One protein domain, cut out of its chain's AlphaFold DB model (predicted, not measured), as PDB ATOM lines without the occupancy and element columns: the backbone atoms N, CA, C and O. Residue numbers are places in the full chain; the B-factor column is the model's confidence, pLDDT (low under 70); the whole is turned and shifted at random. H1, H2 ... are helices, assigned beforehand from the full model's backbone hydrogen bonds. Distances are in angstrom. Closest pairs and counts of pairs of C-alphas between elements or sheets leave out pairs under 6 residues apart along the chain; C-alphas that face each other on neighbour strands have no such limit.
ATOM      1  N   SER A  71      78.854 105.662  73.872       44.66
ATOM      2  CA  SER A  71      79.303 104.527  74.717       44.66
ATOM      3  C   SER A  71      78.136 103.619  75.142       44.66
ATOM      4  O   SER A  71      78.264 102.825  76.066       44.66
ATOM      5  N   ALA A  72      77.008 103.680  74.424       47.88
ATOM      6  CA  ALA A  72      75.980 102.640  74.440       47.88
ATOM      7  C   ALA A  72      76.520 101.279  73.959       47.88
ATOM      8  O   ALA A  72      75.932 100.240  74.226       47.88
ATOM      9  N   ALA A  73      77.632 101.272  73.219       50.25
ATOM     10  CA  ALA A  73      78.125 100.085  72.533       50.25
ATOM     11  C   ALA A  73      78.902  99.100  73.424       50.25
ATOM     12  O   ALA A  73      79.206  98.005  72.958       50.25
ATOM     13  N   THR A  74      79.255  99.459  74.664       52.81
ATOM     14  CA  THR A  74      80.284  98.706  75.406       52.81
ATOM     15  C   THR A  74      79.859  98.169  76.760       52.81
ATOM     16  O   THR A  74      80.692  97.531  77.387       52.81
ATOM     17  N   ASP A  75      78.618  98.367  77.217       62.78
ATOM     18  CA  ASP A  75      78.167  97.675  78.429       62.78
ATOM     19  C   ASP A  75      77.829  96.214  78.078       62.78
ATOM     20  O   ASP A  75      76.820  95.976  77.407       62.78
ATOM     21  N   PRO A  76      78.655  95.225  78.479       68.69
ATOM     22  CA  PRO A  76      78.431  93.824  78.127       68.69
ATOM     23  C   PRO A  76      77.297  93.193  78.951       68.69
ATOM     24  O   PRO A  76      76.907  92.058  78.684       68.69
ATOM     25  N   ASN A  77      76.785  93.894  79.970       74.62
ATOM     26  CA  ASN A  77      75.704  93.417  80.829       74.62
ATOM     27  C   ASN A  77      74.325  93.854  80.325       74.62
ATOM     28  O   ASN A  77      73.324  93.230  80.681       74.62
ATOM     29  N   ASN A  78      74.258  94.909  79.512       82.75
ATOM     30  CA  ASN A  78      73.033  95.384  78.904       82.75
ATOM     31  C   ASN A  78      72.705  94.524  77.671       82.75
ATOM     32  O   ASN A  78      73.417  94.572  76.665       82.75
ATOM     33  N   PRO A  79      71.594  93.770  77.705       86.06
ATOM     34  CA  PRO A  79      71.295  92.812  76.660       86.06
ATOM     35  C   PRO A  79      70.811  93.447  75.355       86.06
ATOM     36  O   PRO A  79      70.611  92.711  74.392       86.06
ATOM     37  N   TRP A  80      70.630  94.770  75.295       84.31
ATOM     38  CA  TRP A  80      70.308  95.517  74.075       84.31
ATOM     39  C   TRP A  80      71.533  96.117  73.373       84.31
ATOM     40  O   TRP A  80      71.396  96.618  72.259       84.31
ATOM     41  N   THR A  81      72.725  96.062  73.975       82.94
ATOM     42  CA  THR A  81      73.952  96.589  73.356       82.94
ATOM     43  C   THR A  81      74.558  95.570  72.399       82.94
ATOM     44  O   THR A  81      74.341  94.365  72.520       82.94
ATOM     45  N   GLN A  82      75.379  96.039  71.458       75.31
ATOM     46  CA  GLN A  82      76.075  95.154  70.521       75.31
ATOM     47  C   GLN A  82      77.053  94.198  71.232       75.31
ATOM     48  O   GLN A  82      77.247  93.075  70.776       75.31
ATOM     49  N   ALA A  83      77.648  94.624  72.353       73.50
ATOM     50  CA  ALA A  83      78.569  93.811  73.147       73.50
ATOM     51  C   ALA A  83      77.860  92.813  74.085       73.50
ATOM     52  O   ALA A  83      78.427  91.767  74.389       73.50
ATOM     53  N   GLY A  84      76.645  93.130  74.549       76.81
ATOM     54  CA  GLY A  84      75.880  92.336  75.518       76.81
ATOM     55  C   GLY A  84      74.671  91.595  74.940       76.81
ATOM     56  O   GLY A  84      73.925  90.986  75.705       76.81
ATOM     57  N   PHE A  85      74.455  91.648  73.620       86.06
ATOM     58  CA  PHE A  85      73.215  91.221  72.963       86.06
ATOM     59  C   PHE A  85      72.719  89.835  73.414       86.06
ATOM     60  O   PHE A  85      73.369  88.815  73.176       86.06
ATOM     61  N   ASN A  86      71.536  89.784  74.040       89.88
ATOM     62  CA  ASN A  86      70.945  88.536  74.531       89.88
ATOM     63  C   ASN A  86      69.406  88.575  74.544       89.88
ATOM     64  O   ASN A  86      68.794  89.107  75.469       89.88
ATOM     65  N   LEU A  87      68.775  87.947  73.548       87.81
ATOM     66  CA  LEU A  87      67.314  87.929  73.382       87.81
ATOM     67  C   LEU A  87      66.557  87.309  74.566       87.81
ATOM     68  O   LEU A  87      65.492  87.799  74.933       87.81
ATOM     69  N   THR A  88      67.104  86.266  75.192       90.94
ATOM     70  CA  THR A  88      66.468  85.609  76.345       90.94
ATOM     71  C   THR A  88      66.406  86.554  77.543       90.94
ATOM     72  O   THR A  88      65.351  86.714  78.153       90.94
ATOM     73  N   ARG A  89      67.513  87.249  77.837       85.88
ATOM     74  CA  ARG A  89      67.572  88.299  78.868       85.88
ATOM     75  C   ARG A  89      66.652  89.471  78.538       85.88
ATOM     76  O   ARG A  89      66.001  89.982  79.441       85.88
ATOM     77  N   GLN A  90      66.577  89.892  77.273       89.44
ATOM     78  CA  GLN A  90      65.653  90.954  76.862       89.44
ATOM     79  C   GLN A  90      64.200  90.558  77.154       89.44
ATOM     80  O   GLN A  90      63.481  91.329  77.780       89.44
ATOM     81  N   ALA A  91      63.780  89.352  76.757       89.56
ATOM     82  CA  ALA A  91      62.423  88.857  76.992       89.56
ATOM     83  C   ALA A  91      62.100  88.728  78.490       89.56
ATOM     84  O   ALA A  91      61.018  89.121  78.922       89.56
ATOM     85  N   GLU A  92      63.051  88.240  79.292       90.62
ATOM     86  CA  GLU A  92      62.910  88.153  80.749       90.62
ATOM     87  C   GLU A  92      62.732  89.538  81.385       90.62
ATOM     88  O   GLU A  92      61.819  89.741  82.187       90.62
ATOM     89  N   ILE A  93      63.566  90.513  81.005       87.75
ATOM     90  CA  ILE A  93      63.502  91.875  81.546       87.75
ATOM     91  C   ILE A  93      62.224  92.579  81.084       87.75
ATOM     92  O   ILE A  93      61.573  93.204  81.908       87.75
ATOM     93  N   ILE A  94      61.812  92.437  79.821       89.94
ATOM     94  CA  ILE A  94      60.542  93.000  79.326       89.94
ATOM     95  C   ILE A  94      59.355  92.443  80.120       89.94
ATOM     96  O   ILE A  94      58.464  93.201  80.497       89.94
ATOM     97  N   GLY A  95      59.342  91.133  80.385       88.00
ATOM     98  CA  GLY A  95      58.258  90.486  81.125       88.00
ATOM     99  C   GLY A  95      58.244  90.813  82.620       88.00
ATOM    100  O   GLY A  95      57.177  90.829  83.231       88.00
ATOM    101  N   ARG A  96      59.412  91.073  83.217       91.50
ATOM    102  CA  ARG A  96      59.557  91.345  84.653       91.50
ATOM    103  C   ARG A  96      59.458  92.830  84.999       91.50
ATOM    104  O   ARG A  96      58.860  93.171  86.015       91.50
ATOM    105  N   ASP A  97      60.099  93.685  84.211       82.00
ATOM    106  CA  ASP A  97      60.251  95.112  84.483       82.00
ATOM    107  C   ASP A  97      60.365  95.910  83.163       82.00
ATOM    108  O   ASP A  97      61.465  96.163  82.651       82.00
ATOM    109  N   PRO A  98      59.224  96.308  82.575       81.81
ATOM    110  CA  PRO A  98      59.201  96.997  81.288       81.81
ATOM    111  C   PRO A  98      59.861  98.383  81.345       81.81
ATOM    112  O   PRO A  98      60.433  98.826  80.351       81.81
ATOM    113  N   VAL A  99      59.858  99.044  82.510       77.12
ATOM    114  CA  VAL A  99      60.527 100.343  82.699       77.12
ATOM    115  C   VAL A  99      62.042 100.164  82.624       77.12
ATOM    116  O   VAL A  99      62.737 100.950  81.979       77.12
ATOM    117  N   LEU A 100      62.571  99.101  83.235       77.44
ATOM    118  CA  LEU A 100      63.981  98.749  83.104       77.44
ATOM    119  C   LEU A 100      64.350  98.395  81.655       77.44
ATOM    120  O   LEU A 100      65.398  98.832  81.180       77.44
ATOM    121  N   ALA A 101      63.495  97.657  80.941       81.88
ATOM    122  CA  ALA A 101      63.717  97.324  79.533       81.88
ATOM    123  C   ALA A 101      63.835  98.581  78.656       81.88
ATOM    124  O   ALA A 101      64.755  98.695  77.849       81.88
ATOM    125  N   GLU A 102      62.938  99.549  78.843       76.69
ATOM    126  CA  GLU A 102      62.937 100.803  78.089       76.69
ATOM    127  C   GLU A 102      64.180 101.652  78.394       76.69
ATOM    128  O   GLU A 102      64.817 102.187  77.484       76.69
ATOM    129  N   ARG A 103      64.616 101.678  79.662       73.06
ATOM    130  CA  ARG A 103      65.876 102.323  80.062       73.06
ATOM    131  C   ARG A 103      67.087 101.668  79.409       73.06
ATOM    132  O   ARG A 103      67.956 102.378  78.913       73.06
ATOM    133  N   LEU A 104      67.157 100.338  79.390       79.88
ATOM    134  CA  LEU A 104      68.281  99.604  78.804       79.88
ATOM    135  C   LEU A 104      68.317  99.729  77.274       79.88
ATOM    136  O   LEU A 104      69.396  99.874  76.701       79.88
ATOM    137  N   ARG A 105      67.151  99.766  76.622       78.31
ATOM    138  CA  ARG A 105      66.996 100.080  75.193       78.31
ATOM    139  C   ARG A 105      67.478 101.484  74.851       78.31
ATOM    140  O   ARG A 105      68.308 101.643  73.958       78.31
ATOM    141  N   ALA A 106      67.037 102.483  75.614       70.69
ATOM    142  CA  ALA A 106      67.488 103.863  75.461       70.69
ATOM    143  C   ALA A 106      69.002 103.991  75.698       70.69
ATOM    144  O   ALA A 106      69.693 104.661  74.935       70.69
ATOM    145  N   GLN A 107      69.536 103.293  76.707       69.75
ATOM    146  CA  GLN A 107      70.975 103.225  76.972       69.75
ATOM    147  C   GLN A 107      71.758 102.550  75.852       69.75
ATOM    148  O   GLN A 107      72.899 102.931  75.634       69.75
ATOM    149  N   ALA A 108      71.165 101.575  75.159       72.81
ATOM    150  CA  ALA A 108      71.751 100.902  74.006       72.81
ATOM    151  C   ALA A 108      71.599 101.698  72.692       72.81
ATOM    152  O   ALA A 108      72.152 101.299  71.669       72.81
ATOM    153  N   GLY A 109      70.865 102.818  72.701       67.31
ATOM    154  CA  GLY A 109      70.546 103.587  71.495       67.31
ATOM    155  C   GLY A 109      69.533 102.897  70.574       67.31
ATOM    156  O   GLY A 109      69.417 103.272  69.410       67.31
ATOM    157  N   VAL A 110      68.809 101.896  71.083       65.44
ATOM    158  CA  VAL A 110      67.769 101.152  70.365       65.44
ATOM    159  C   VAL A 110      66.414 101.760  70.739       65.44
ATOM    160  O   VAL A 110      65.760 101.290  71.672       65.44
ATOM    161  N   ALA A 111      66.033 102.847  70.060       55.16
ATOM    162  CA  ALA A 111      64.700 103.450  70.170       55.16
ATOM    163  C   ALA A 111      63.681 102.609  69.385       55.16
ATOM    164  O   ALA A 111      63.815 102.544  68.144       55.16
TER     165      ALA A 111
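What this domain is: This is residues 71 to 111 of the 111 residues of an uncharacterized protein of Methylococcaceae bacterium (UniProt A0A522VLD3). What would one see first? Going along the printed part, a looping stretch with no named element, residues 71 to 86, leads into two helices of equal residue count, H1 and H2, which fold back at a tight turn into a V. The looping stretch lies across the open side of that V. What is it made of? The printed part has 41 residues with two named helices, H1 then H2, and no named strand; the class is all helix, though 20 of the 41 residues, under half, are in named elements. How large is the outline? It is compact, with a radius of gyration of the C-alphas of 9.0 A, and spans 25 by 17 by 13 A, only just rounded.

How they stand to each other: How do the helices stand to each other? H1, residues 87 to 96, and H2, residues 98 to 107, touch, and their closest C-alphas, those of Ile 94 and Ala 101, are 5.4 A apart. They run opposite ways at a steep tilt of 45 degrees. What do the backbone atoms show? In H1 and H2 every O i to N i+4 pair is within hydrogen-bond range.

Where its parts are: Where does H1 lie? It runs from C-alpha 87 at (67.314, 87.929, 73.382) to C-alpha 96, 14.1 A away. Where does H2 end? It begins at Pro 98 and ends at C-alpha 107 at (70.975, 103.225, 76.972), 14.0 A from its first C-alpha.

The domain as a whole: How far does it reach? The two C-alphas farthest apart, those of Ser 71 and Gly 95, are 26.1 A apart. Is it continuous? The printed part has no cut, and the link from H1 to H2 is tight, with 1 residue. Where is confidence low? The pLDDT is under 70 at residues 71 to 76, 107 and 109 to 111.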